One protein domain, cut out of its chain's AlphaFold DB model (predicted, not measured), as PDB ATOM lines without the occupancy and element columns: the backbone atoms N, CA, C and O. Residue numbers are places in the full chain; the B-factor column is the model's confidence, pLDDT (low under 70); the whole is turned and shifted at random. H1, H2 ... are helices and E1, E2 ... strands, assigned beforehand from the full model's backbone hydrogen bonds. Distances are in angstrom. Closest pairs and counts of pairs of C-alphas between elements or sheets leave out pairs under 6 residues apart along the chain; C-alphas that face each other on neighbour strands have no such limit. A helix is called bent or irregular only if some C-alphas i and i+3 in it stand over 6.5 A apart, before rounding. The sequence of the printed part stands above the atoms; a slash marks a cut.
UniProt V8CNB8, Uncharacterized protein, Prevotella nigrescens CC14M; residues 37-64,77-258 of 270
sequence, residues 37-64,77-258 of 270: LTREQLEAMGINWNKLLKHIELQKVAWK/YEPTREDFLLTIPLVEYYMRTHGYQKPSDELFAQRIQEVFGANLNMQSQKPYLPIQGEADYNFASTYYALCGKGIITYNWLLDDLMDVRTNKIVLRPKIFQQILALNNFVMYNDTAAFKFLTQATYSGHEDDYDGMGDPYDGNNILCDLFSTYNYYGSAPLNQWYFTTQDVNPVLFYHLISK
ATOM      1  N   LEU A  37     177.551 179.534 194.866       96.75
ATOM      2  CA  LEU A  37     176.853 178.250 194.802       96.75
ATOM      3  C   LEU A  37     175.496 178.356 195.498       96.75
ATOM      4  O   LEU A  37     175.419 178.779 196.653       96.75
ATOM      5  N   THR A  38     174.425 178.001 194.788       96.38
ATOM      6  CA  THR A  38     173.075 177.953 195.368       96.38
ATOM      7  C   THR A  38     172.903 176.723 196.248       96.38
ATOM      8  O   THR A  38     173.662 175.755 196.151       96.38
ATOM      9  N   ARG A  39     171.865 176.736 197.085       95.44
ATOM     10  CA  ARG A  39     171.477 175.580 197.893       95.44
ATOM     11  C   ARG A  39     171.315 174.303 197.062       95.44
ATOM     12  O   ARG A  39     171.833 173.265 197.453       95.44
ATOM     13  N   GLU A  40     170.663 174.384 195.908       95.31
ATOM     14  CA  GLU A  40     170.427 173.231 195.031       95.31
ATOM     15  C   GLU A  40     171.747 172.670 194.487       95.31
ATOM     16  O   GLU A  40     171.917 171.458 194.374       95.31
ATOM     17  N   GLN A  41     172.714 173.543 194.186       96.00
ATOM     18  CA  GLN A  41     174.045 173.115 193.755       96.00
ATOM     19  C   GLN A  41     174.813 172.425 194.886       96.00
ATOM     20  O   GLN A  41     175.500 171.443 194.624       96.00
ATOM     21  N   LEU A  42     174.691 172.910 196.125       96.44
ATOM     22  CA  LEU A  42     175.301 172.277 197.297       96.44
ATOM     23  C   LEU A  42     174.683 170.904 197.576       96.44
ATOM     24  O   LEU A  42     175.413 169.934 197.760       96.44
ATOM     25  N   GLU A  43     173.355 170.796 197.520       95.25
ATOM     26  CA  GLU A  43     172.646 169.524 197.685       95.25
ATOM     27  C   GLU A  43     173.047 168.518 196.591       95.25
ATOM     28  O   GLU A  43     173.326 167.359 196.897       95.25
ATOM     29  N   ALA A  44     173.204 168.966 195.339       95.50
ATOM     30  CA  ALA A  44     173.714 168.137 194.243       95.50
ATOM     31  C   ALA A  44     175.181 167.692 194.430       95.50
ATOM     32  O   ALA A  44     175.594 166.682 193.861       95.50
ATOM     33  N   MET A  45     175.969 168.422 195.225       95.38
ATOM     34  CA  MET A  45     177.324 168.030 195.644       95.38
ATOM     35  C   MET A  45     177.326 167.132 196.892       95.38
ATOM     36  O   MET A  45     178.393 166.736 197.353       95.38
ATOM     37  N   GLY A  46     176.157 166.806 197.455       95.62
ATOM     38  CA  GLY A  46     176.033 166.021 198.684       95.62
ATOM     39  C   GLY A  46     176.194 166.833 199.974       95.62
ATOM     40  O   GLY A  46     176.295 166.251 201.054       95.62
ATOM     41  N   ILE A  47     176.199 168.167 199.897       96.75
ATOM     42  CA  ILE A  47     176.266 169.052 201.064       96.75
ATOM     43  C   ILE A  47     174.843 169.361 201.539       96.75
ATOM     44  O   ILE A  47     174.070 170.038 200.863       96.75
ATOM     45  N   ASN A  48     174.496 168.901 202.744       96.38
ATOM     46  CA  ASN A  48     173.225 169.249 203.377       96.38
ATOM     47  C   ASN A  48     173.267 170.695 203.901       96.38
ATOM     48  O   ASN A  48     174.038 171.000 204.809       96.38
ATOM     49  N   TRP A  49     172.400 171.562 203.369       95.31
ATOM     50  CA  TRP A  49     172.347 172.988 203.715       95.31
ATOM     51  C   TRP A  49     172.186 173.259 205.215       95.31
ATOM     52  O   TRP A  49     172.927 174.053 205.785       95.31
ATOM     53  N   ASN A  50     171.252 172.575 205.877       95.94
ATOM     54  CA  ASN A  50     170.998 172.792 207.304       95.94
ATOM     55  C   ASN A  50     172.187 172.337 208.157       95.94
ATOM     56  O   ASN A  50     172.515 172.984 209.149       95.94
ATOM     57  N   LYS A  51     172.850 171.245 207.758       96.75
ATOM     58  CA  LYS A  51     174.077 170.784 208.411       96.75
ATOM     59  C   LYS A  51     175.208 171.794 208.218       96.75
ATOM     60  O   LYS A  51     175.855 172.142 209.196       96.75
ATOM     61  N   LEU A  52     175.395 172.309 207.001       96.12
ATOM     62  CA  LEU A  52     176.382 173.353 206.715       96.12
ATOM     63  C   LEU A  52     176.153 174.595 207.590       96.12
ATOM     64  O   LEU A  52     177.074 175.029 208.271       96.12
ATOM     65  N   LEU A  53     174.922 175.119 207.635       95.31
ATOM     66  CA  LEU A  53     174.584 176.284 208.462       95.31
ATOM     67  C   LEU A  53     174.814 176.037 209.953       95.31
ATOM     68  O   LEU A  53     175.349 176.906 210.634       95.31
ATOM     69  N   LYS A  54     174.439 174.854 210.457       95.88
ATOM     70  CA  LYS A  54     174.689 174.477 211.853       95.88
ATOM     71  C   LYS A  54     176.182 174.545 212.178       95.88
ATOM     72  O   LYS A  54     176.544 175.101 213.205       95.88
ATOM     73  N   HIS A  55     177.026 173.974 211.324       94.25
ATOM     74  CA  HIS A  55     178.470 173.928 211.548       94.25
ATOM     75  C   HIS A  55     179.132 175.305 211.410       94.25
ATOM     76  O   HIS A  55     179.986 175.641 212.217       94.25
ATOM     77  N   ILE A  56     178.673 176.149 210.483       90.94
ATOM     78  CA  ILE A  56     179.139 177.542 210.389       90.94
ATOM     79  C   ILE A  56     178.748 178.349 211.635       90.94
ATOM     80  O   ILE A  56     179.555 179.122 212.139       90.94
ATOM     81  N   GLU A  57     177.544 178.150 212.181       90.62
ATOM     82  CA  GLU A  57     177.145 178.807 213.433       90.62
ATOM     83  C   GLU A  57     177.991 178.336 214.621       90.62
ATOM     84  O   GLU A  57     178.444 179.157 215.411       90.62
ATOM     85  N   LEU A  58     178.247 177.027 214.721       89.75
ATOM     86  CA  LEU A  58     179.127 176.459 215.745       89.75
ATOM     87  C   LEU A  58     180.547 177.025 215.641       89.75
ATOM     88  O   LEU A  58     181.151 177.359 216.657       89.75
ATOM     89  N   GLN A  59     181.051 177.208 214.420       86.12
ATOM     90  CA  GLN A  59     182.372 177.778 214.198       86.12
ATOM     91  C   GLN A  59     182.491 179.228 214.670       86.12
ATOM     92  O   GLN A  59     183.592 179.618 215.004       86.12
ATOM     93  N   LYS A  60     181.413 180.012 214.834       82.44
ATOM     94  CA  LYS A  60     181.509 181.388 215.379       82.44
ATOM     95  C   LYS A  60     182.018 181.465 216.820       82.44
ATOM     96  O   LYS A  60     182.505 182.517 217.232       82.44
ATOM     97  N   VAL A  61     181.882 180.374 217.571       79.44
ATOM     98  CA  VAL A  61     182.409 180.211 218.935       79.44
ATOM     99  C   VAL A  61     183.560 179.200 218.975       79.44
ATOM    100  O   VAL A  61     183.912 178.687 220.039       79.44
ATOM    101  N   ALA A  62     184.135 178.870 217.812       74.56
ATOM    102  CA  ALA A  62     185.365 178.099 217.750       74.56
ATOM    103  C   ALA A  62     186.570 178.956 218.157       74.56
ATOM    104  O   ALA A  62     186.489 180.172 218.346       74.56
ATOM    105  N   TRP A  63     187.692 178.282 218.373       65.12
ATOM    106  CA  TRP A  63     188.914 178.875 218.893       65.12
ATOM    107  C   TRP A  63     189.439 179.999 217.986       65.12
ATOM    108  O   TRP A  63     189.935 179.745 216.894       65.12
ATOM    109  N   LYS A  64     189.404 181.244 218.473       57.00
ATOM    110  CA  LYS A  64     190.113 182.380 217.868       57.00
ATOM    111  C   LYS A  64     191.535 182.467 218.423       57.00
ATOM    112  O   LYS A  64     191.719 183.081 219.465       57.00
ATOM    113  N   TYR A  77     183.772 175.699 220.611       83.25
ATOM    114  CA  TYR A  77     183.548 174.666 219.603       83.25
ATOM    115  C   TYR A  77     184.881 174.169 219.039       83.25
ATOM    116  O   TYR A  77     185.641 174.936 218.451       83.25
ATOM    117  N   GLU A  78     185.155 172.877 219.197       82.62
ATOM    118  CA  GLU A  78     186.254 172.208 218.507       82.62
ATOM    119  C   GLU A  78     185.743 171.679 217.157       82.62
ATOM    120  O   GLU A  78     184.750 170.939 217.139       82.62
ATOM    121  N   PRO A  79     186.374 172.042 216.026       85.69
ATOM    122  CA  PRO A  79     185.974 171.529 214.724       85.69
ATOM    123  C   PRO A  79     186.019 170.003 214.696       85.69
ATOM    124  O   PRO A  79     187.004 169.373 215.084       85.69
ATOM    125  N   THR A  80     184.944 169.396 214.209       91.06
ATOM    126  CA  THR A  80     184.781 167.949 214.207       91.06
ATOM    127  C   THR A  80     185.045 167.361 212.831       91.06
ATOM    128  O   THR A  80     185.172 168.038 211.807       91.06
ATOM    129  N   ARG A  81     185.031 166.030 212.784       93.44
ATOM    130  CA  ARG A  81     185.053 165.273 211.538       93.44
ATOM    131  C   ARG A  81     183.974 165.737 210.558       93.44
ATOM    132  O   ARG A  81     184.186 165.713 209.348       93.44
ATOM    133  N   GLU A  82     182.799 166.119 211.048       95.12
ATOM    134  CA  GLU A  82     181.708 166.614 210.216       95.12
ATOM    135  C   GLU A  82     182.038 167.946 209.544       95.12
ATOM    136  O   GLU A  82     181.657 168.102 208.383       95.12
ATOM    137  N   ASP A  83     182.752 168.857 210.213       93.44
ATOM    138  CA  ASP A  83     183.246 170.092 209.594       93.44
ATOM    139  C   ASP A  83     184.149 169.757 208.409       93.44
ATOM    140  O   ASP A  83     183.893 170.197 207.287       93.44
ATOM    141  N   PHE A  84     185.130 168.876 208.622       94.12
ATOM    142  CA  PHE A  84     186.041 168.445 207.565       94.12
ATOM    143  C   PHE A  84     185.310 167.784 206.391       94.12
ATOM    144  O   PHE A  84     185.543 168.134 205.233       94.12
ATOM    145  N   LEU A  85     184.363 166.880 206.660       95.62
ATOM    146  CA  LEU A  85     183.575 166.229 205.609       95.62
ATOM    147  C   LEU A  85     182.747 167.216 204.773       95.62
ATOM    148  O   LEU A  85     182.522 166.953 203.593       95.62
ATOM    149  N   LEU A  86     182.297 168.333 205.352       96.81
ATOM    150  CA  LEU A  86     181.579 169.381 204.618       96.81
ATOM    151  C   LEU A  86     182.500 170.163 203.663       96.81
ATOM    152  O   LEU A  86     182.015 170.698 202.666       96.81
ATOM    153  N   THR A  87     183.814 170.189 203.913       95.75
ATOM    154  CA  THR A  87     184.795 170.839 203.023       95.75
ATOM    155  C   THR A  87     185.098 170.015 201.768       95.75
ATOM    156  O   THR A  87     185.315 170.583 200.695       95.75
ATOM    157  N   ILE A  88     185.080 168.678 201.869       96.62
ATOM    158  CA  ILE A  88     185.559 167.770 200.812       96.62
ATOM    159  C   ILE A  88     184.867 168.023 199.462       96.62
ATOM    160  O   ILE A  88     185.576 168.213 198.470       96.62
ATOM    161  N   PRO A  89     183.523 168.103 199.364       96.81
ATOM    162  CA  PRO A  89     182.883 168.322 198.069       96.81
ATOM    163  C   PRO A  89     183.214 169.691 197.455       96.81
ATOM    164  O   PRO A  89     183.203 169.831 196.232       96.81
ATOM    165  N   LEU A  90     183.553 170.695 198.272       97.31
ATOM    166  CA  LEU A  90     183.982 172.014 197.796       97.31
ATOM    167  C   LEU A  90     185.402 171.970 197.229       97.31
ATOM    168  O   LEU A  90     185.652 172.544 196.167       97.31
ATOM    169  N   VAL A  91     186.304 171.236 197.888       97.38
ATOM    170  CA  VAL A  91     187.646 170.949 197.364       97.38
ATOM    171  C   VAL A  91     187.526 170.221 196.028       97.38
ATOM    172  O   VAL A  91     188.063 170.687 195.026       97.38
ATOM    173  N   GLU A  92     186.750 169.137 195.962       96.62
ATOM    174  CA  GLU A  92     186.522 168.393 194.717       96.62
ATOM    175  C   GLU A  92     185.949 169.281 193.602       96.62
ATOM    176  O   GLU A  92     186.402 169.225 192.451       96.62
ATOM    177  N   TYR A  93     184.967 170.125 193.932       96.81
ATOM    178  CA  TYR A  93     184.380 171.076 192.995       96.81
ATOM    179  C   TYR A  93     185.433 172.032 192.425       96.81
ATOM    180  O   TYR A  93     185.503 172.220 191.202       96.81
ATOM    181  N   TYR A  94     186.268 172.607 193.291       97.19
ATOM    182  CA  TYR A  94     187.319 173.524 192.876       97.19
ATOM    183  C   TYR A  94     188.354 172.825 191.993       97.19
ATOM    184  O   TYR A  94     188.623 173.296 190.890       97.19
ATOM    185  N   MET A  95     188.859 171.666 192.422       97.06
ATOM    186  CA  MET A  95     189.858 170.874 191.696       97.06
ATOM    187  C   MET A  95     189.376 170.531 190.280       97.06
ATOM    188  O   MET A  95     190.059 170.807 189.292       97.06
ATOM    189  N   ARG A  96     188.144 170.018 190.155       95.12
ATOM    190  CA  ARG A  96     187.550 169.639 188.864       95.12
ATOM    191  C   ARG A  96     187.362 170.833 187.926       95.12
ATOM    192  O   ARG A  96     187.661 170.745 186.737       95.12
ATOM    193  N   THR A  97     186.860 171.953 188.438       96.06
ATOM    194  CA  THR A  97     186.641 173.163 187.621       96.06
ATOM    195  C   THR A  97     187.961 173.852 187.251       96.06
ATOM    196  O   THR A  97     188.072 174.466 186.185       96.06
ATOM    197  N   HIS A  98     189.014 173.645 188.046       95.81
ATOM    198  CA  HIS A  98     190.366 174.150 187.803       95.81
ATOM    199  C   HIS A  98     191.301 173.154 187.102       95.81
ATOM    200  O   HIS A  98     192.459 173.479 186.856       95.81
ATOM    201  N   GLY A  99     190.753 172.055 186.571       92.94
ATOM    202  CA  GLY A  99     191.457 171.208 185.604       92.94
ATOM    203  C   GLY A  99     192.524 170.343 186.237       92.94
ATOM    204  O   GLY A  99     193.446 169.929 185.540       92.94
ATOM    205  N   TYR A 100     192.388 170.089 187.537       96.31
ATOM    206  CA  TYR A 100     193.190 169.098 188.216       96.31
ATOM    207  C   TYR A 100     193.071 167.763 187.482       96.31
ATOM    208  O   TYR A 100     191.969 167.241 187.283       96.31
ATOM    209  N   GLN A 101     194.211 167.233 187.059       95.31
ATOM    210  CA  GLN A 101     194.282 165.898 186.496       95.31
ATOM    211  C   GLN A 101     194.388 164.935 187.669       95.31
ATOM    212  O   GLN A 101     195.322 165.022 188.457       95.31
ATOM    213  N   LYS A 102     193.400 164.051 187.825       96.00
ATOM    214  CA  LYS A 102     193.474 163.015 188.853       96.00
ATOM    215  C   LYS A 102     194.644 162.069 188.500       96.00
ATOM    216  O   LYS A 102     194.628 161.523 187.394       96.00
ATOM    217  N   PRO A 103     195.614 161.836 189.402       97.62
ATOM    218  CA  PRO A 103     196.666 160.846 189.185       97.62
ATOM    219  C   PRO A 103     196.094 159.424 189.148       97.62
ATOM    220  O   PRO A 103     195.019 159.160 189.694       97.62
ATOM    221  N   SER A 104     196.817 158.489 188.522       97.19
ATOM    222  CA  SER A 104     196.508 157.066 188.695       97.19
ATOM    223  C   SER A 104     196.681 156.674 190.163       97.19
ATOM    224  O   SER A 104     197.463 157.295 190.885       97.19
ATOM    225  N   ASP A 105     195.977 155.635 190.608       96.12
ATOM    226  CA  ASP A 105     196.093 155.170 191.995       96.12
ATOM    227  C   ASP A 105     197.536 154.736 192.324       96.12
ATOM    228  O   ASP A 105     198.008 154.971 193.433       96.12
ATOM    229  N   GLU A 106     198.256 154.181 191.339       96.12
ATOM    230  CA  GLU A 106     199.680 153.834 191.439       96.12
ATOM    231  C   GLU A 106     200.559 155.073 191.635       96.12
ATOM    232  O   GLU A 106     201.328 155.128 192.593       96.12
ATOM    233  N   LEU A 107     200.400 156.100 190.787       96.81
ATOM    234  CA  LEU A 107     201.159 157.346 190.915       96.81
ATOM    235  C   LEU A 107     200.850 158.037 192.247       96.81
ATOM    236  O   LEU A 107     201.759 158.520 192.914       96.81
ATOM    237  N   PHE A 108     199.578 158.072 192.647       97.75
ATOM    238  CA  PHE A 108     199.173 158.677 193.909       97.75
ATOM    239  C   PHE A 108     199.811 157.949 195.097       97.75
ATOM    240  O   PHE A 108     200.446 158.592 195.926       97.75
ATOM    241  N   ALA A 109     199.712 156.618 195.161       96.56
ATOM    242  CA  ALA A 109     200.317 155.833 196.235       96.56
ATOM    243  C   ALA A 109     201.846 155.989 196.276       96.56
ATOM    244  O   ALA A 109     202.407 156.213 197.350       96.56
ATOM    245  N   GLN A 110     202.505 155.945 195.113       96.00
ATOM    246  CA  GLN A 110     203.944 156.168 194.994       96.00
ATOM    247  C   GLN A 110     204.333 157.537 195.557       96.00
ATOM    248  O   GLN A 110     205.211 157.628 196.411       96.00
ATOM    249  N   ARG A 111     203.656 158.605 195.122       97.00
ATOM    250  CA  ARG A 111     203.950 159.969 195.574       97.00
ATOM    251  C   ARG A 111     203.674 160.165 197.053       97.00
ATOM    252  O   ARG A 111     204.451 160.847 197.714       97.00
ATOM    253  N   ILE A 112     202.624 159.551 197.593       96.56
ATOM    254  CA  ILE A 112     202.357 159.633 199.028       96.56
ATOM    255  C   ILE A 112     203.489 158.980 199.831       96.56
ATOM    256  O   ILE A 112     203.966 159.566 200.805       96.56
ATOM    257  N   GLN A 113     203.965 157.813 199.400       94.88
ATOM    258  CA  GLN A 113     205.081 157.141 200.059       94.88
ATOM    259  C   GLN A 113     206.393 157.927 199.914       94.88
ATOM    260  O   GLN A 113     207.133 158.054 200.884       94.88
ATOM    261  N   GLU A 114     206.683 158.466 198.728       93.81
ATOM    262  CA  GLU A 114     207.904 159.239 198.461       93.81
ATOM    263  C   GLU A 114     207.957 160.558 199.236       93.81
ATOM    264  O   GLU A 114     209.011 160.924 199.753       93.81
ATOM    265  N   VAL A 115     206.841 161.288 199.282       95.44
ATOM    266  CA  VAL A 115     206.796 162.644 199.843       95.44
ATOM    267  C   VAL A 115     206.489 162.628 201.331       95.44
ATOM    268  O   VAL A 115     207.084 163.402 202.065       95.44
ATOM    269  N   PHE A 116     205.594 161.750 201.788       94.00
ATOM    270  CA  PHE A 116     205.116 161.754 203.174       94.00
ATOM    271  C   PHE A 116     205.543 160.522 203.980       94.00
ATOM    272  O   PHE A 116     205.271 160.453 205.181       94.00
ATOM    273  N   GLY A 117     206.183 159.532 203.345       92.25
ATOM    274  CA  GLY A 117     206.591 158.281 203.990       92.25
ATOM    275  C   GLY A 117     205.431 157.347 204.352       92.25
ATOM    276  O   GLY A 117     205.640 156.399 205.111       92.25
ATOM    277  N   ALA A 118     204.220 157.617 203.851       92.25
ATOM    278  CA  ALA A 118     202.996 156.945 204.272       92.25
ATOM    279  C   ALA A 118     202.530 155.863 203.283       92.25
ATOM    280  O   ALA A 118     202.348 156.113 202.093       92.25
ATOM    281  N   ASN A 119     202.227 154.674 203.812       91.75
ATOM    282  CA  ASN A 119     201.649 153.571 203.044       91.75
ATOM    283  C   ASN A 119     200.122 153.589 203.173       91.75
ATOM    284  O   ASN A 119     199.565 153.123 204.171       91.75
ATOM    285  N   LEU A 120     199.432 154.131 202.170       89.31
ATOM    286  CA  LEU A 120     197.972 154.215 202.181       89.31
ATOM    287  C   LEU A 120     197.316 152.914 201.716       89.31
ATOM    288  O   LEU A 120     197.668 152.347 200.681       89.31
ATOM    289  N   ASN A 121     196.265 152.490 202.424       90.62
ATOM    290  CA  ASN A 121     195.360 151.466 201.911       90.62
ATOM    291  C   ASN A 121     194.426 152.078 200.854       90.62
ATOM    292  O   ASN A 121     193.336 152.554 201.175       90.62
ATOM    293  N   MET A 122     194.839 152.022 199.588       91.38
ATOM    294  CA  MET A 122     194.076 152.561 198.452       91.38
ATOM    295  C   MET A 122     192.707 151.893 198.237       91.38
ATOM    296  O   MET A 122     191.856 152.467 197.569       91.38
ATOM    297  N   GLN A 123     192.465 150.716 198.829       89.62
ATOM    298  CA  GLN A 123     191.174 150.012 198.776       89.62
ATOM    299  C   GLN A 123     190.204 150.440 199.893       89.62
ATOM    300  O   GLN A 123     189.073 149.951 199.968       89.62
ATOM    301  N   SER A 124     190.638 151.334 200.787       89.06
ATOM    302  CA  SER A 124     189.812 151.845 201.876       89.06
ATOM    303  C   SER A 124     188.552 152.530 201.348       89.06
ATOM    304  O   SER A 124     188.608 153.389 200.474       89.06
ATOM    305  N   GLN A 125     187.414 152.199 201.957       89.62
ATOM    306  CA  GLN A 125     186.132 152.865 201.703       89.62
ATOM    307  C   GLN A 125     185.936 154.116 202.574       89.62
ATOM    308  O   GLN A 125     184.889 154.760 202.517       89.62
ATOM    309  N   LYS A 126     186.918 154.464 203.423       91.56
ATOM    310  CA  LYS A 126     186.855 155.699 204.208       91.56
ATOM    311  C   LYS A 126     186.892 156.909 203.257       91.56
ATOM    312  O   LYS A 126     187.656 156.894 202.294       91.56
ATOM    313  N   PRO A 127     186.128 157.982 203.543       92.19
ATOM    314  CA  PRO A 127     186.120 159.188 202.707       92.19
ATOM    315  C   PRO A 127     187.479 159.900 202.673       92.19
ATOM    316  O   PRO A 127     187.765 160.630 201.730       92.19
ATOM    317  N   TYR A 128     188.309 159.675 203.692       93.94
ATOM    318  CA  TYR A 128     189.674 160.164 203.791       93.94
ATOM    319  C   TYR A 128     190.529 159.179 204.600       93.94
ATOM    320  O   TYR A 128     190.003 158.387 205.391       93.94
ATOM    321  N   LEU A 129     191.846 159.267 204.430       93.19
ATOM    322  CA  LEU A 129     192.851 158.618 205.266       93.19
ATOM    323  C   LEU A 129     193.831 159.670 205.803       93.19
ATOM    324  O   LEU A 129     194.261 160.523 205.026       93.19
ATOM    325  N   PRO A 130     194.196 159.636 207.092       91.75
ATOM    326  CA  PRO A 130     195.279 160.471 207.609       91.75
ATOM    327  C   PRO A 130     196.600 160.060 206.945       91.75
ATOM    328  O   PRO A 130     196.878 158.869 206.802       91.75
ATOM    329  N   ILE A 131     197.397 161.040 206.510       90.25
ATOM    330  CA  ILE A 131     198.737 160.782 205.953       90.25
ATOM    331  C   ILE A 131     199.751 160.561 207.085       90.25
ATOM    332  O   ILE A 131     200.628 159.709 206.974       90.25
ATOM    333  N   GLN A 132     199.594 161.277 208.198       78.38
ATOM    334  CA  GLN A 132     200.287 161.042 209.464       78.38
ATOM    335  C   GLN A 132     199.317 161.271 210.629       78.38
ATOM    336  O   GLN A 132     198.372 162.051 210.510       78.38
ATOM    337  N   GLY A 133     199.574 160.607 211.757       69.62
ATOM    338  CA  GLY A 133     198.775 160.727 212.977       69.62
ATOM    339  C   GLY A 133     197.879 159.519 213.251       69.62
ATOM    340  O   GLY A 133     198.116 158.416 212.756       69.62
ATOM    341  N   GLU A 134     196.881 159.730 214.104       68.31
ATOM    342  CA  GLU A 134     195.969 158.691 214.582       68.31
ATOM    343  C   GLU A 134     195.000 158.216 213.490       68.31
ATOM    344  O   GLU A 134     194.752 158.910 212.508       68.31
ATOM    345  N   ALA A 135     194.439 157.013 213.653       72.19
ATOM    346  CA  ALA A 135     193.480 156.444 212.700       72.19
ATOM    347  C   ALA A 135     192.116 157.166 212.691       72.19
ATOM    348  O   ALA A 135     191.342 157.006 211.732       72.19
ATOM    349  N   ASP A 136     191.842 157.915 213.759       79.31
ATOM    350  CA  ASP A 136     190.648 158.724 213.962       79.31
ATOM    351  C   ASP A 136     190.876 160.173 213.513       79.31
ATOM    352  O   ASP A 136     191.990 160.595 213.210       79.31
ATOM    353  N   TYR A 137     189.787 160.930 213.377       84.62
ATOM    354  CA  TYR A 137     189.877 162.330 212.974       84.62
ATOM    355  C   TYR A 137     190.600 163.162 214.033       84.62
ATOM    356  O   TYR A 137     190.218 163.118 215.198       84.62
ATOM    357  N   ASN A 138     191.560 163.978 213.602       83.25
ATOM    358  CA  ASN A 138     192.232 164.948 214.455       83.25
ATOM    359  C   ASN A 138     192.367 166.276 213.696       83.25
ATOM    360  O   ASN A 138     193.022 166.352 212.652       83.25
ATOM    361  N   PHE A 139     191.741 167.339 214.204       80.94
ATOM    362  CA  PHE A 139     191.793 168.649 213.554       80.94
ATOM    363  C   PHE A 139     193.236 169.164 213.375       80.94
ATOM    364  O   PHE A 139     193.544 169.794 212.366       80.94
ATOM    365  N   ALA A 140     194.151 168.806 214.282       78.69
ATOM    366  CA  ALA A 140     195.561 169.186 214.218       78.69
ATOM    367  C   ALA A 140     196.403 168.353 213.229       78.69
ATOM    368  O   ALA A 140     197.586 168.635 213.045       78.69
ATOM    369  N   SER A 141     195.843 167.319 212.589       81.31
ATOM    370  CA  SER A 141     196.562 166.582 211.544       81.31
ATOM    371  C   SER A 141     196.829 167.468 210.330       81.31
ATOM    372  O   SER A 141     195.901 168.025 209.743       81.31
ATOM    373  N   THR A 142     198.091 167.505 209.899       82.69
ATOM    374  CA  THR A 142     198.544 168.368 208.804       82.69
ATOM    375  C   THR A 142     197.937 167.997 207.457       82.69
ATOM    376  O   THR A 142     197.508 168.887 206.744       82.69
ATOM    377  N   TYR A 143     197.863 166.711 207.087       93.12
ATOM    378  CA  TYR A 143     197.314 166.301 205.788       93.12
ATOM    379  C   TYR A 143     196.490 165.011 205.831       93.12
ATOM    380  O   TYR A 143     196.778 164.058 206.562       93.12
ATOM    381  N   TYR A 144     195.514 164.957 204.927       95.25
ATOM    382  CA  TYR A 144     194.676 163.806 204.624       95.25
ATOM    383  C   TYR A 144     194.697 163.484 203.134       95.25
ATOM    384  O   TYR A 144     194.711 164.368 202.276       95.25
ATOM    385  N   ALA A 145     194.602 162.196 202.829       96.00
ATOM    386  CA  ALA A 145     194.440 161.676 201.487       96.00
ATOM    387  C   ALA A 145     192.976 161.317 201.208       96.00
ATOM    388  O   ALA A 145     192.354 160.536 201.929       96.00
ATOM    389  N   LEU A 146     192.443 161.832 200.104       96.44
ATOM    390  CA  LEU A 146     191.171 161.435 199.510       96.44
ATOM    391  C   LEU A 146     191.460 160.409 198.406       96.44
ATOM    392  O   LEU A 146     191.475 160.746 197.221       96.44
ATOM    393  N   CYS A 147     191.748 159.158 198.784       94.00
ATOM    394  CA  CYS A 147     192.296 158.132 197.880       94.00
ATOM    395  C   CYS A 147     191.494 157.967 196.581       94.00
ATOM    396  O   CYS A 147     192.054 158.088 195.495       94.00
ATOM    397  N   GLY A 148     190.168 157.807 196.667       91.81
ATOM    398  CA  GLY A 148     189.308 157.657 195.483       91.81
ATOM    399  C   GLY A 148     189.308 158.872 194.541       91.81
ATOM    400  O   GLY A 148     188.882 158.770 193.387       91.81
ATOM    401  N   LYS A 149     189.807 160.019 195.005       94.94
ATOM    402  CA  LYS A 149     189.897 161.278 194.259       94.94
ATOM    403  C   LYS A 149     191.326 161.617 193.838       94.94
ATOM    404  O   LYS A 149     191.487 162.481 192.984       94.94
ATOM    405  N   GLY A 150     192.332 160.939 194.392       96.62
ATOM    406  CA  GLY A 150     193.740 161.261 194.178       96.62
ATOM    407  C   GLY A 150     194.076 162.686 194.620       96.62
ATOM    408  O   GLY A 150     194.764 163.392 193.891       96.62
ATOM    409  N   ILE A 151     193.527 163.137 195.754       98.06
ATOM    410  CA  ILE A 151     193.715 164.495 196.289       98.06
ATOM    411  C   ILE A 151     194.328 164.412 197.688       98.06
ATOM    412  O   ILE A 151     193.869 163.633 198.521       98.06
ATOM    413  N   ILE A 152     195.318 165.255 197.953       97.50
ATOM    414  CA  ILE A 152     195.800 165.612 199.286       97.50
ATOM    415  C   ILE A 152     195.100 166.900 199.706       97.50
ATOM    416  O   ILE A 152     195.055 167.867 198.947       97.50
ATOM    417  N   THR A 153     194.552 166.927 200.909       95.75
ATOM    418  CA  THR A 153     193.950 168.125 201.498       95.75
ATOM    419  C   THR A 153     194.324 168.207 202.968       95.75
ATOM    420  O   THR A 153     194.933 167.292 203.514       95.75
ATOM    421  N   TYR A 154     193.958 169.300 203.611       90.88
ATOM    422  CA  TYR A 154     194.199 169.541 205.022       90.88
ATOM    423  C   TYR A 154     192.995 170.241 205.648       90.88
ATOM    424  O   TYR A 154     192.059 170.617 204.931       90.88
ATOM    425  N   ASN A 155     192.970 170.306 206.978       86.00
ATOM    426  CA  ASN A 155     191.848 170.880 207.711       86.00
ATOM    427  C   ASN A 155     191.788 172.399 207.542       86.00
ATOM    428  O   ASN A 155     192.811 173.071 207.560       86.00
ATOM    429  N   TRP A 156     190.560 172.899 207.432       84.69
ATOM    430  CA  TRP A 156     190.207 174.313 207.486       84.69
ATOM    431  C   TRP A 156     188.810 174.463 208.050       84.69
ATOM    432  O   TRP A 156     187.975 173.560 207.905       84.69
ATOM    433  N   LEU A 157     188.538 175.626 208.628       85.25
ATOM    434  CA  LEU A 157     187.180 175.975 208.997       85.25
ATOM    435  C   LEU A 157     186.360 176.248 207.740       85.25
ATOM    436  O   LEU A 157     186.858 176.682 206.702       85.25
ATOM    437  N   LEU A 158     185.061 175.987 207.832       89.25
ATOM    438  CA  LEU A 158     184.133 176.295 206.748       89.25
ATOM    439  C   LEU A 158     184.084 177.809 206.523       89.25
ATOM    440  O   LEU A 158     183.992 178.243 205.376       89.25
ATOM    441  N   ASP A 159     184.212 178.584 207.599       84.75
ATOM    442  CA  ASP A 159     184.252 180.046 207.560       84.75
ATOM    443  C   ASP A 159     185.467 180.594 206.782       84.75
ATOM    444  O   ASP A 159     185.352 181.568 206.036       84.75
ATOM    445  N   ASP A 160     186.615 179.905 206.815       82.44
ATOM    446  CA  ASP A 160     187.781 180.280 206.001       82.44
ATOM    447  C   ASP A 160     187.545 180.043 204.501       82.44
ATOM    448  O   ASP A 160     188.103 180.731 203.637       82.44
ATOM    449  N   LEU A 161     186.696 179.069 204.170       88.94
ATOM    450  CA  LEU A 161     186.444 178.627 202.801       88.94
ATOM    451  C   LEU A 161     185.304 179.381 202.116       88.94
ATOM    452  O   LEU A 161     185.237 179.376 200.879       88.94
ATOM    453  N   MET A 162     184.372 179.984 202.860       91.06
ATOM    454  CA  MET A 162     183.168 180.564 202.262       91.06
ATOM    455  C   MET A 162     182.440 181.581 203.143       91.06
ATOM    456  O   MET A 162     182.451 181.489 204.358       91.06
ATOM    457  N   ASP A 163     181.677 182.463 202.496       90.94
ATOM    458  CA  ASP A 163     180.657 183.281 203.155       90.94
ATOM    459  C   ASP A 163     179.267 182.676 202.953       90.94
ATOM    460  O   ASP A 163     178.896 182.316 201.827       90.94
ATOM    461  N   VAL A 164     178.446 182.671 204.001       91.94
ATOM    462  CA  VAL A 164     177.018 182.345 203.893       91.94
ATOM    463  C   VAL A 164     176.213 183.589 203.542       91.94
ATOM    464  O   VAL A 164     176.327 184.644 204.161       91.94
ATOM    465  N   ARG A 165     175.318 183.447 202.568       92.19
ATOM    466  CA  ARG A 165     174.229 184.387 202.284       92.19
ATOM    467  C   ARG A 165     172.901 183.636 202.363       92.19
ATOM    468  O   ARG A 165     172.880 182.410 202.327       92.19
ATOM    469  N   THR A 166     171.787 184.366 202.417       86.50
ATOM    470  CA  THR A 166     170.434 183.847 202.714       86.50
ATOM    471  C   THR A 166     170.095 182.475 202.106       86.50
ATOM    472  O   THR A 166     169.499 181.647 202.784       86.50
ATOM    473  N   ASN A 167     170.468 182.208 200.851       89.19
ATOM    474  CA  ASN A 167     170.186 180.944 200.156       89.19
ATOM    475  C   ASN A 167     171.354 180.420 199.298       89.19
ATOM    476  O   ASN A 167     171.147 179.687 198.326       89.19
ATOM    477  N   LYS A 168     172.577 180.863 199.590       95.38
ATOM    478  CA  LYS A 168     173.761 180.585 198.770       95.38
ATOM    479  C   LYS A 168     175.034 180.787 199.569       95.38
ATOM    480  O   LYS A 168     175.037 181.562 200.518       95.38
ATOM    481  N   ILE A 169     176.120 180.176 199.118       96.12
ATOM    482  CA  ILE A 169     177.461 180.495 199.610       96.12
ATOM    483  C   ILE A 169     178.281 181.221 198.550       96.12
ATOM    484  O   ILE A 169     178.010 181.117 197.348       96.12
ATOM    485  N   VAL A 170     179.298 181.948 198.998       96.06
ATOM    486  CA  VAL A 170     180.338 182.533 198.152       96.06
ATOM    487  C   VAL A 170     181.675 181.945 198.573       96.06
ATOM    488  O   VAL A 170     182.138 182.205 199.673       96.06
ATOM    489  N   LEU A 171     182.307 181.167 197.697       94.31
ATOM    490  CA  LEU A 171     183.601 180.549 197.975       94.31
ATOM    491  C   LEU A 171     184.717 181.598 198.062       94.31
ATOM    492  O   LEU A 171     184.783 182.528 197.249       94.31
ATOM    493  N   ARG A 172     185.631 181.411 199.011       90.81
ATOM    494  CA  ARG A 172     186.894 182.138 199.145       90.81
ATOM    495  C   ARG A 172     187.994 181.283 198.489       90.81
ATOM    496  O   ARG A 172     188.289 180.195 198.966       90.81
ATOM    497  N   PRO A 173     188.574 181.701 197.347       89.19
ATOM    498  CA  PRO A 173     189.380 180.803 196.511       89.19
ATOM    499  C   PRO A 173     190.776 180.485 197.063       89.19
ATOM    500  O   PRO A 173     191.370 179.506 196.622       89.19
ATOM    501  N   LYS A 174     191.312 181.290 197.988       87.81
ATOM    502  CA  LYS A 174     192.733 181.263 198.383       87.81
ATOM    503  C   LYS A 174     193.198 179.875 198.843       87.81
ATOM    504  O   LYS A 174     194.152 179.335 198.292       87.81
ATOM    505  N   ILE A 175     192.468 179.274 199.777       89.81
ATOM    506  CA  ILE A 175     192.781 177.940 200.302       89.81
ATOM    507  C   ILE A 175     192.654 176.871 199.215       89.81
ATOM    508  O   ILE A 175     193.526 176.018 199.056       89.81
ATOM    509  N   PHE A 176     191.607 176.940 198.392       94.00
ATOM    510  CA  PHE A 176     191.441 175.986 197.299       94.00
ATOM    511  C   PHE A 176     192.565 176.082 196.253       94.00
ATOM    512  O   PHE A 176     192.982 175.063 195.703       94.00
ATOM    513  N   GLN A 177     193.090 177.284 195.994       94.69
ATOM    514  CA  GLN A 177     194.261 177.486 195.135       94.69
ATOM    515  C   GLN A 177     195.518 176.850 195.732       94.69
ATOM    516  O   GLN A 177     196.268 176.206 195.002       94.69
ATOM    517  N   GLN A 178     195.727 176.984 197.044       94.62
ATOM    518  CA  GLN A 178     196.837 176.338 197.746       94.62
ATOM    519  C   GLN A 178     196.720 174.811 197.698       94.62
ATOM    520  O   GLN A 178     197.701 174.150 197.379       94.62
ATOM    521  N   ILE A 179     195.528 174.243 197.927       96.75
ATOM    522  CA  ILE A 179     195.289 172.793 197.801       96.75
ATOM    523  C   ILE A 179     195.579 172.324 196.369       96.75
ATOM    524  O   ILE A 179     196.272 171.325 196.173       96.75
ATOM    525  N   LEU A 180     195.105 173.049 195.353       97.81
ATOM    526  CA  LEU A 180     195.397 172.723 193.954       97.81
ATOM    527  C   LEU A 180     196.903 172.757 193.666       97.81
ATOM    528  O   LEU A 180     197.432 171.834 193.047       97.81
ATOM    529  N   ALA A 181     197.594 173.800 194.127       97.75
ATOM    530  CA  ALA A 181     199.026 173.952 193.919       97.75
ATOM    531  C   ALA A 181     199.835 172.870 194.654       97.75
ATOM    532  O   ALA A 181     200.736 172.286 194.059       97.75
ATOM    533  N   LEU A 182     199.468 172.529 195.893       97.75
ATOM    534  CA  LEU A 182     200.040 171.401 196.634       97.75
ATOM    535  C   LEU A 182     199.948 170.112 195.816       97.75
ATOM    536  O   LEU A 182     200.953 169.439 195.612       97.75
ATOM    537  N   ASN A 183     198.758 169.783 195.314       98.56
ATOM    538  CA  ASN A 183     198.556 168.548 194.564       98.56
ATOM    539  C   ASN A 183     199.328 168.537 193.241       98.56
ATOM    540  O   ASN A 183     199.984 167.547 192.933       98.56
ATOM    541  N   ASN A 184     199.308 169.632 192.475       98.44
ATOM    542  CA  ASN A 184     200.066 169.712 191.226       98.44
ATOM    543  C   ASN A 184     201.578 169.614 191.467       98.44
ATOM    544  O   ASN A 184     202.289 168.947 190.713       98.44
ATOM    545  N   PHE A 185     202.071 170.236 192.538       98.00
ATOM    546  CA  PHE A 185     203.474 170.151 192.913       98.00
ATOM    547  C   PHE A 185     203.857 168.729 193.341       98.00
ATOM    548  O   PHE A 185     204.769 168.150 192.764       98.00
ATOM    549  N   VAL A 186     203.135 168.136 194.294       97.25
ATOM    550  CA  VAL A 186     203.457 166.811 194.850       97.25
ATOM    551  C   VAL A 186     203.282 165.693 193.822       97.25
ATOM    552  O   VAL A 186     204.112 164.791 193.744       97.25
ATOM    553  N   MET A 187     202.214 165.728 193.020       97.50
ATOM    554  CA  MET A 187     201.930 164.643 192.076       97.50
ATOM    555  C   MET A 187     202.810 164.727 190.830       97.50
ATOM    556  O   MET A 187     203.348 163.713 190.372       97.50
ATOM    557  N   TYR A 188     202.990 165.940 190.303       96.75
ATOM    558  CA  TYR A 188     203.529 166.160 188.962       96.75
ATOM    559  C   TYR A 188     204.823 166.974 188.926       96.75
ATOM    560  O   TYR A 188     205.328 167.240 187.837       96.75
ATOM    561  N   ASN A 189     205.387 167.350 190.079       95.06
ATOM    562  CA  ASN A 189     206.538 168.254 190.169       95.06
ATOM    563  C   ASN A 189     206.306 169.572 189.402       95.06
ATOM    564  O   ASN A 189     207.228 170.125 188.800       95.06
ATOM    565  N   ASP A 190     205.063 170.068 189.399       97.12
ATOM    566  CA  ASP A 190     204.692 171.285 188.681       97.12
ATOM    567  C   ASP A 190     205.411 172.507 189.281       97.12
ATOM    568  O   ASP A 190     205.176 172.924 190.420       97.12
ATOM    569  N   THR A 191     206.302 173.097 188.486       95.62
ATOM    570  CA  THR A 191     207.118 174.249 188.889       95.62
ATOM    571  C   THR A 191     206.317 175.544 189.008       95.62
ATOM    572  O   THR A 191     206.669 176.401 189.821       95.62
ATOM    573  N   ALA A 192     205.229 175.700 188.248       96.25
ATOM    574  CA  ALA A 192     204.339 176.847 188.378       96.25
ATOM    575  C   ALA A 192     203.534 176.751 189.679       96.25
ATOM    576  O   ALA A 192     203.374 177.756 190.372       96.25
ATOM    577  N   ALA A 193     203.101 175.543 190.045       97.12
ATOM    578  CA  ALA A 193     202.449 175.281 191.321       97.12
ATOM    579  C   ALA A 193     203.391 175.527 192.510       97.12
ATOM    580  O   ALA A 193     203.022 176.220 193.456       97.12
ATOM    581  N   PHE A 194     204.637 175.054 192.423       96.75
ATOM    582  CA  PHE A 194     205.673 175.371 193.406       96.75
ATOM    583  C   PHE A 194     205.875 176.886 193.551       96.75
ATOM    584  O   PHE A 194     205.799 177.423 194.654       96.75
ATOM    585  N   LYS A 195     206.054 177.603 192.432       95.12
ATOM    586  CA  LYS A 195     206.209 179.063 192.441       95.12
ATOM    587  C   LYS A 195     205.004 179.757 193.075       95.12
ATOM    588  O   LYS A 195     205.194 180.676 193.866       95.12
ATOM    589  N   PHE A 196     203.788 179.307 192.770       94.62
ATOM    590  CA  PHE A 196     202.583 179.817 193.419       94.62
ATOM    591  C   PHE A 196     202.660 179.645 194.939       94.62
ATOM    592  O   PHE A 196     202.465 180.624 195.649       94.62
ATOM    593  N   LEU A 197     203.011 178.458 195.444       94.19
ATOM    594  CA  LEU A 197     203.124 178.210 196.887       94.19
ATOM    595  C   LEU A 197     204.161 179.125 197.556       94.19
ATOM    596  O   LEU A 197     203.870 179.690 198.601       94.19
ATOM    597  N   THR A 198     205.313 179.376 196.924       92.00
ATOM    598  CA  THR A 198     206.323 180.305 197.480       92.00
ATOM    599  C   THR A 198     205.835 181.755 197.599       92.00
ATOM    600  O   THR A 198     206.400 182.535 198.360       92.00
ATOM    601  N   GLN A 199     204.815 182.132 196.824       88.69
ATOM    602  CA  GLN A 199     204.253 183.485 196.772       88.69
ATOM    603  C   GLN A 199     202.918 183.598 197.507       88.69
ATOM    604  O   GLN A 199     202.490 184.707 197.826       88.69
ATOM    605  N   ALA A 200     202.256 182.467 197.754       83.62
ATOM    606  CA  ALA A 200     200.969 182.363 198.419       83.62
ATOM    607  C   ALA A 200     201.139 182.583 199.923       83.62
ATOM    608  O   ALA A 200     200.850 181.696 200.719       83.62
ATOM    609  N   THR A 201     201.613 183.771 200.284       70.56
ATOM    610  CA  THR A 201     201.754 184.217 201.661       70.56
ATOM    611  C   THR A 201     200.425 184.745 202.191       70.56
ATOM    612  O   THR A 201     199.523 185.178 201.447       70.56
ATOM    613  N   TYR A 202     200.266 184.716 203.505       62.53
ATOM    614  CA  TYR A 202     199.271 185.531 204.171       62.53
ATOM    615  C   TYR A 202     199.687 187.013 204.104       62.53
ATOM    616  O   TYR A 202     200.364 187.528 204.977       62.53
ATOM    617  N   SER A 203     199.341 187.704 203.011       43.56
ATOM    618  CA  SER A 203     199.698 189.114 202.782       43.56
ATOM    619  C   SER A 203     198.727 190.117 203.430       43.56
ATOM    620  O   SER A 203     198.453 191.158 202.831       43.56
ATOM    621  N   GLY A 204     198.137 189.778 204.574       41.03
ATOM    622  CA  GLY A 204     197.296 190.683 205.364       41.03
ATOM    623  C   GLY A 204     198.011 191.078 206.650       41.03
ATOM    624  O   GLY A 204     198.888 190.342 207.109       41.03
ATOM    625  N   HIS A 205     197.640 192.211 207.246       38.00
ATOM    626  CA  HIS A 205     197.863 192.370 208.686       38.00
ATOM    627  C   HIS A 205     197.124 191.226 209.410       38.00
ATOM    628  O   HIS A 205     196.140 190.717 208.876       38.00
ATOM    629  N   GLU A 206     197.562 190.792 210.598       45.41
ATOM    630  CA  GLU A 206     196.776 189.842 211.419       45.41
ATOM    631  C   GLU A 206     195.321 190.330 211.598       45.41
ATOM    632  O   GLU A 206     194.399 189.526 211.651       45.41
ATOM    633  N   ASP A 207     195.119 191.650 211.538       43.62
ATOM    634  CA  ASP A 207     193.827 192.343 211.547       43.62
ATOM    635  C   ASP A 207     192.941 192.105 210.298       43.62
ATOM    636  O   ASP A 207     191.746 192.379 210.349       43.62
ATOM    637  N   ASP A 208     193.498 191.620 209.180       40.56
ATOM    638  CA  ASP A 208     192.759 191.232 207.960       40.56
ATOM    639  C   ASP A 208     192.403 189.729 207.951       40.56
ATOM    640  O   ASP A 208     191.709 189.241 207.045       40.56
ATOM    641  N   TYR A 209     192.894 188.969 208.942       53.62
ATOM    642  CA  TYR A 209     192.525 187.574 209.156       53.62
ATOM    643  C   TYR A 209     191.290 187.499 210.042       53.62
ATOM    644  O   TYR A 209     191.359 187.283 211.244       53.62
ATOM    645  N   ASP A 210     190.131 187.609 209.399       50.16
ATOM    646  CA  ASP A 210     188.835 187.343 210.036       50.16
ATOM    647  C   ASP A 210     188.565 185.834 210.249       50.16
ATOM    648  O   ASP A 210     187.484 185.461 210.705       50.16
ATOM    649  N   GLY A 211     189.500 184.958 209.855       51.88
ATOM    650  CA  GLY A 211     189.393 183.506 210.012       51.88
ATOM    651  C   GLY A 211     189.697 183.047 211.440       51.88
ATOM    652  O   GLY A 211     190.082 183.851 212.288       51.88
ATOM    653  N   MET A 212     189.541 181.752 211.732       52.75
ATOM    654  CA  MET A 212     189.992 181.215 213.024       52.75
ATOM    655  C   MET A 212     191.124 180.202 212.878       52.75
ATOM    656  O   MET A 212     191.000 179.217 212.156       52.75
ATOM    657  N   GLY A 213     192.206 180.438 213.621       56.12
ATOM    658  CA  GLY A 213     193.431 179.637 213.604       56.12
ATOM    659  C   GLY A 213     194.665 180.481 213.285       56.12
ATOM    660  O   GLY A 213     194.559 181.684 213.064       56.12
ATOM    661  N   ASP A 214     195.838 179.855 213.273       62.09
ATOM    662  CA  ASP A 214     197.039 180.509 212.754       62.09
ATOM    663  C   ASP A 214     196.980 180.532 211.219       62.09
ATOM    664  O   ASP A 214     196.547 179.546 210.607       62.09
ATOM    665  N   PRO A 215     197.432 181.614 210.559       68.19
ATOM    666  CA  PRO A 215     197.522 181.644 209.109       68.19
ATOM    667  C   PRO A 215     198.382 180.483 208.593       68.19
ATOM    668  O   PRO A 215     199.590 180.444 208.814       68.19
ATOM    669  N   TYR A 216     197.759 179.543 207.882       79.50
ATOM    670  CA  TYR A 216     198.456 178.445 207.217       79.50
ATOM    671  C   TYR A 216     198.500 178.696 205.712       79.50
ATOM    672  O   TYR A 216     197.484 178.672 205.012       79.50
ATOM    673  N   ASP A 217     199.682 179.003 205.197       86.81
ATOM    674  CA  ASP A 217     199.847 179.474 203.831       86.81
ATOM    675  C   ASP A 217     200.783 178.587 202.990       86.81
ATOM    676  O   ASP A 217     201.146 177.470 203.365       86.81
ATOM    677  N   GLY A 218     201.136 179.047 201.787       89.94
ATOM    678  CA  GLY A 218     202.020 178.295 200.902       89.94
ATOM    679  C   GLY A 218     203.428 178.091 201.471       89.94
ATOM    680  O   GLY A 218     204.036 177.058 201.199       89.94
ATOM    681  N   ASN A 219     203.929 179.017 202.295       89.81
ATOM    682  CA  ASN A 219     205.191 178.864 203.013       89.81
ATOM    683  C   ASN A 219     205.078 177.742 204.051       89.81
ATOM    684  O   ASN A 219     205.927 176.854 204.051       89.81
ATOM    685  N   ASN A 220     204.004 177.708 204.852       91.00
ATOM    686  CA  ASN A 220     203.776 176.616 205.810       91.00
ATOM    687  C   ASN A 220     203.712 175.255 205.108       91.00
ATOM    688  O   ASN A 220     204.397 174.324 205.522       91.00
ATOM    689  N   ILE A 221     202.988 175.168 203.984       93.88
ATOM    690  CA  ILE A 221     202.915 173.949 203.167       93.88
ATOM    691  C   ILE A 221     204.313 173.466 202.765       93.88
ATOM    692  O   ILE A 221     204.643 172.294 202.945       93.88
ATOM    693  N   LEU A 222     205.143 174.350 202.203       95.00
ATOM    694  CA  LEU A 222     206.484 173.988 201.744       95.00
ATOM    695  C   LEU A 222     207.422 173.659 202.919       95.00
ATOM    696  O   LEU A 222     208.206 172.711 202.822       95.00
ATOM    697  N   CYS A 223     207.321 174.390 204.031       92.94
ATOM    698  CA  CYS A 223     208.045 174.107 205.270       92.94
ATOM    699  C   CYS A 223     207.693 172.730 205.831       92.94
ATOM    700  O   CYS A 223     208.610 172.008 206.222       92.94
ATOM    701  N   ASP A 224     206.418 172.338 205.819       93.06
ATOM    702  CA  ASP A 224     205.986 171.016 206.263       93.06
ATOM    703  C   ASP A 224     206.520 169.918 205.353       93.06
ATOM    704  O   ASP A 224     207.093 168.943 205.841       93.06
ATOM    705  N   LEU A 225     206.408 170.080 204.030       94.94
ATOM    706  CA  LEU A 225     206.969 169.112 203.083       94.94
ATOM    707  C   LEU A 225     208.468 168.887 203.337       94.94
ATOM    708  O   LEU A 225     208.922 167.744 203.357       94.94
ATOM    709  N   PHE A 226     209.233 169.955 203.581       94.00
ATOM    710  CA  PHE A 226     210.669 169.839 203.833       94.00
ATOM    711  C   PHE A 226     211.000 169.316 205.240       94.00
ATOM    712  O   PHE A 226     211.786 168.383 205.376       94.00
ATOM    713  N   SER A 227     210.428 169.904 206.289       90.69
ATOM    714  CA  SER A 227     210.902 169.746 207.678       90.69
ATOM    715  C   SER A 227     210.134 168.685 208.453       90.69
ATOM    716  O   SER A 227     210.719 167.955 209.250       90.69
ATOM    717  N   THR A 228     208.830 168.590 208.205       91.00
ATOM    718  CA  THR A 228     207.942 167.626 208.865       91.00
ATOM    719  C   THR A 228     207.996 166.292 208.126       91.00
ATOM    720  O   THR A 228     208.214 165.236 208.724       91.00
ATOM    721  N   TYR A 229     207.890 166.338 206.798       92.12
ATOM    722  CA  TYR A 229     207.860 165.149 205.949       92.12
ATOM    723  C   TYR A 229     209.218 164.745 205.372       92.12
ATOM    724  O   TYR A 229     209.331 163.669 204.792       92.12
ATOM    725  N   ASN A 230     210.274 165.535 205.602       91.94
ATOM    726  CA  ASN A 230     211.638 165.222 205.159       91.94
ATOM    727  C   ASN A 230     211.745 164.986 203.638       91.94
ATOM    728  O   ASN A 230     212.552 164.172 203.180       91.94
ATOM    729  N   TYR A 231     210.931 165.683 202.836       92.69
ATOM    730  CA  TYR A 231     210.924 165.507 201.389       92.69
ATOM    731  C   TYR A 231     212.085 166.256 200.720       92.69
ATOM    732  O   TYR A 231     211.961 167.401 200.288       92.69
ATOM    733  N   TYR A 232     213.219 165.571 200.571       90.00
ATOM    734  CA  TYR A 232     214.420 166.128 199.930       90.00
ATOM    735  C   TYR A 232     214.542 165.807 198.434       90.00
ATOM    736  O   TYR A 232     215.522 166.186 197.792       90.00
ATOM    737  N   GLY A 233     213.567 165.095 197.858       87.69
ATOM    738  CA  GLY A 233     213.590 164.681 196.450       87.69
ATOM    739  C   GLY A 233     213.406 165.827 195.448       87.69
ATOM    740  O   GLY A 233     213.659 165.643 194.259       87.69
ATOM    741  N   SER A 234     212.994 167.012 195.909       92.31
ATOM    742  CA  SER A 234     212.743 168.183 195.067       92.31
ATOM    743  C   SER A 234     213.862 169.217 195.197       92.31
ATOM    744  O   SER A 234     213.972 169.923 196.197       92.31
ATOM    745  N   ALA A 235     214.681 169.356 194.149       91.81
ATOM    746  CA  ALA A 235     215.730 170.375 194.105       91.81
ATOM    747  C   ALA A 235     215.191 171.817 194.257       91.81
ATOM    748  O   ALA A 235     215.796 172.574 195.018       91.81
ATOM    749  N   PRO A 236     214.060 172.210 193.625       93.81
ATOM    750  CA  PRO A 236     213.449 173.517 193.871       93.81
ATOM    751  C   PRO A 236     213.067 173.745 195.337       93.81
ATOM    752  O   PRO A 236     213.351 174.817 195.867       93.81
ATOM    753  N   LEU A 237     212.484 172.742 196.003       95.19
ATOM    754  CA  LEU A 237     212.107 172.835 197.417       95.19
ATOM    755  C   LEU A 237     213.336 172.981 198.316       95.19
ATOM    756  O   LEU A 237     213.370 173.873 199.158       95.19
ATOM    757  N   ASN A 238     214.362 172.158 198.087       94.00
ATOM    758  CA  ASN A 238     215.619 172.223 198.828       94.00
ATOM    759  C   ASN A 238     216.268 173.604 198.687       94.00
ATOM    760  O   ASN A 238     216.645 174.222 199.678       94.00
ATOM    761  N   GLN A 239     216.382 174.103 197.452       93.12
ATOM    762  CA  GLN A 239     216.985 175.406 197.189       93.12
ATOM    763  C   GLN A 239     216.195 176.527 197.860       93.12
ATOM    764  O   GLN A 239     216.797 177.397 198.483       93.12
ATOM    765  N   TRP A 240     214.865 176.499 197.745       94.56
ATOM    766  CA  TRP A 240     214.004 177.476 198.397       94.56
ATOM    767  C   TRP A 240     214.212 177.461 199.907       94.56
ATOM    768  O   TRP A 240     214.586 178.498 200.444       94.56
ATOM    769  N   TYR A 241     214.107 176.298 200.558       93.25
ATOM    770  CA  TYR A 241     214.264 176.175 202.008       93.25
ATOM    771  C   TYR A 241     215.635 176.677 202.475       93.25
ATOM    772  O   TYR A 241     215.718 177.456 203.417       93.25
ATOM    773  N   PHE A 242     216.712 176.317 201.769       91.56
ATOM    774  CA  PHE A 242     218.063 176.800 202.074       91.56
ATOM    775  C   PHE A 242     218.196 178.326 202.002       91.56
ATOM    776  O   PHE A 242     218.965 178.918 202.750       91.56
ATOM    777  N   THR A 243     217.489 178.961 201.064       90.19
ATOM    778  CA  THR A 243     217.583 180.414 200.849       90.19
ATOM    779  C   THR A 243     216.626 181.235 201.696       90.19
ATOM    780  O   THR A 243     216.882 182.419 201.896       90.19
ATOM    781  N   THR A 244     215.512 180.652 202.136       87.12
ATOM    782  CA  THR A 244     214.459 181.374 202.861       87.12
ATOM    783  C   THR A 244     214.478 181.111 204.355       87.12
ATOM    784  O   THR A 244     213.982 181.943 205.110       87.12
ATOM    785  N   GLN A 245     215.061 179.995 204.786       84.75
ATOM    786  CA  GLN A 245     215.178 179.635 206.192       84.75
ATOM    787  C   GLN A 245     216.606 179.886 206.676       84.75
ATOM    788  O   GLN A 245     217.571 179.603 205.967       84.75
ATOM    789  N   ASP A 246     216.754 180.393 207.900       84.00
ATOM    790  CA  ASP A 246     218.066 180.566 208.533       84.00
ATOM    791  C   ASP A 246     218.597 179.204 209.005       84.00
ATOM    792  O   ASP A 246     218.349 178.753 210.125       84.00
ATOM    793  N   VAL A 247     219.254 178.486 208.093       85.94
ATOM    794  CA  VAL A 247     219.717 177.111 208.314       85.94
ATOM    795  C   VAL A 247     221.231 177.018 208.271       85.94
ATOM    796  O   VAL A 247     221.902 177.609 207.426       85.94
ATOM    797  N   ASN A 248     221.798 176.191 209.152       88.50
ATOM    798  CA  ASN A 248     223.222 175.888 209.108       88.50
ATOM    799  C   ASN A 248     223.559 175.120 207.809       88.50
ATOM    800  O   ASN A 248     223.053 174.006 207.627       88.50
ATOM    801  N   PRO A 249     224.457 175.634 206.944       88.69
ATOM    802  CA  PRO A 249     224.725 174.999 205.657       88.69
ATOM    803  C   PRO A 249     225.275 173.578 205.766       88.69
ATOM    804  O   PRO A 249     224.877 172.699 205.007       88.69
ATOM    805  N   VAL A 250     226.153 173.316 206.738       86.75
ATOM    806  CA  VAL A 250     226.757 171.989 206.932       86.75
ATOM    807  C   VAL A 250     225.692 170.970 207.337       86.75
ATOM    808  O   VAL A 250     225.632 169.879 206.767       86.75
ATOM    809  N   LEU A 251     224.817 171.336 208.279       84.56
ATOM    810  CA  LEU A 251     223.710 170.482 208.710       84.56
ATOM    811  C   LEU A 251     222.741 170.207 207.552       84.56
ATOM    812  O   LEU A 251     222.365 169.058 207.323       84.56
ATOM    813  N   PHE A 252     222.391 171.245 206.792       87.94
ATOM    814  CA  PHE A 252     221.499 171.152 205.642       87.94
ATOM    815  C   PHE A 252     222.022 170.171 204.578       87.94
ATOM    816  O   PHE A 252     221.317 169.241 204.180       87.94
ATOM    817  N   TYR A 253     223.292 170.297 204.174       85.81
ATOM    818  CA  TYR A 253     223.896 169.363 203.217       85.81
ATOM    819  C   TYR A 253     223.976 167.932 203.763       85.81
ATOM    820  O   TYR A 253     223.784 166.965 203.017       85.81
ATOM    821  N   HIS A 254     224.231 167.761 205.063       84.31
ATOM    822  CA  HIS A 254     224.203 166.439 205.684       84.31
ATOM    823  C   HIS A 254     222.818 165.787 205.620       84.31
ATOM    824  O   HIS A 254     222.752 164.611 205.256       84.31
ATOM    825  N   LEU A 255     221.738 166.531 205.882       82.81
ATOM    826  CA  LEU A 255     220.359 166.033 205.798       82.81
ATOM    827  C   LEU A 255     220.032 165.505 204.395       82.81
ATOM    828  O   LEU A 255     219.706 164.326 204.238       82.81
ATOM    829  N   ILE A 256     220.249 166.325 203.366       83.62
ATOM    830  CA  ILE A 256     219.947 165.948 201.976       83.62
ATOM    831  C   ILE A 256     220.821 164.769 201.515       83.62
ATOM    832  O   ILE A 256     220.340 163.821 200.893       83.62
ATOM    833  N   SER A 257     222.115 164.774 201.854       77.19
ATOM    834  CA  SER A 257     223.043 163.708 201.438       77.19
ATOM    835  C   SER A 257     222.765 162.347 202.092       77.19
ATOM    836  O   SER A 257     223.155 161.306 201.556       77.19
ATOM    837  N   LYS A 258     222.145 162.324 203.278       71.19
ATOM    838  CA  LYS A 258     221.807 161.088 203.995       71.19
ATOM    839  C   LYS A 258     220.622 160.382 203.341       71.19
ATOM    840  O   LYS A 258     220.673 159.165 203.166       71.19
TER     841      LYS A 258
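What this domain is: This is residues 37 to 64 and 77 to 258 of the 270 residues of an uncharacterized protein of Prevotella nigrescens CC14M (UniProt V8CNB8). Helix H6 runs through the middle of a body of crossed helices, with H3, H4, H5 and H7 packed on it and the small hairpin of strands E1 and E2 held to it through E2. At one end lie H1, H2 and a second hairpin, E3 and E4; at the other H8, H9 and H10 step outward, and residues 246 to 251, of which 249 to 251 belong to H10, stick out. The printed part has 210 residues, with ten named helices and four named strands that follow along the chain as H1 H2 H3 H4 E1 E2 H5 E3 E4 H6 H7 H8 H9 H10; the strands make two separate antiparallel sheets of two, E1 with E2 and E3 with E4, and the class is mostly helix. It is compact, with a radius of gyration of the C-alphas of 17.7 A and spans of 57 by 44 by 32 A.

Where its parts are: H1, residues 39 to 44, begins at C-alpha 39 (171.477, 175.580, 197.893). H2 is residues 49 to 59, H3 residues 81 to 97, 25.2 A long, and H4 residues 105 to 116, 15.8 A. H3 is only just irregular: C-alphas 86 and 89 are 6.8 A apart. E1 is residues 144 to 146, E2 151 to 153, H5 158 to 161, E3 162 to 165 and E4 168 to 171. H6, residues 173 to 188, is 21.7 A long and begins at C-alpha 173 (189.380, 180.803, 196.511). H7 is residues 191 to 199, H8 218 to 228 and H9 235 to 244. H10, residues 249 to 258, ends at C-alpha 258 (221.807, 161.088, 203.995).

How they stand to each other: The hub is H6. It forms a helical hairpin with H7, at a steep tilt of 41 degrees, opposite ways; the closest C-alphas, of Ala 181 and Ala 193, are 4.5 A apart. H6 touches H4 about perpendicular at 80 degrees, closest at C-alphas of Arg 111 and Met 187, 6.2 A. It touches H3 at C-alphas of Met 95 and Leu 180, 6.3 A, and H5 at Leu 161 and Ile 175, 6.8 A. The closest C-alphas of E2 and H6, those of Thr 153 and Ile 179, are 6.1 A apart. In the hairpin E1 and E2, N 144 and O 153 are 2.8 A apart; in the hairpin E3 and E4, N 165 and O 168 are 2.8 A apart. H2 touches H5 at C-alphas of Ile 56 and Leu 158, 6.3 A; H1 and H2 only just touch, only at the corner, with 3 pairs of C-alphas within 8 A, the closest those of Arg 39 and Trp 49, 6.4 A. H7 touches H8 at C-alphas of Leu 197 and Gly 218, 4.2 A, and H8 touches H9 at Leu 222 and Leu 237, 7.2 A. H9 and H10 are close but not clearly touching, closest at C-alphas of Phe 242 and Phe 252, 7.5 A. Every O i to N i+4 pair is within hydrogen-bond range in H1, H2, H4 and H6 to H10; in H3 11 of 13 are, and H5 is too short for such a pair.

The domain as a whole: The two C-alphas farthest apart, of Thr 166 and Val 250, are 57.7 A apart. Residues 65 to 76 are not printed; C-alphas 64 and 77 across the cut are 10.3 A apart. The links H4 to E1 and H7 to H8 are long. The pLDDT is under 70 at residues 63 to 64, 133 to 134 and 202 to 215.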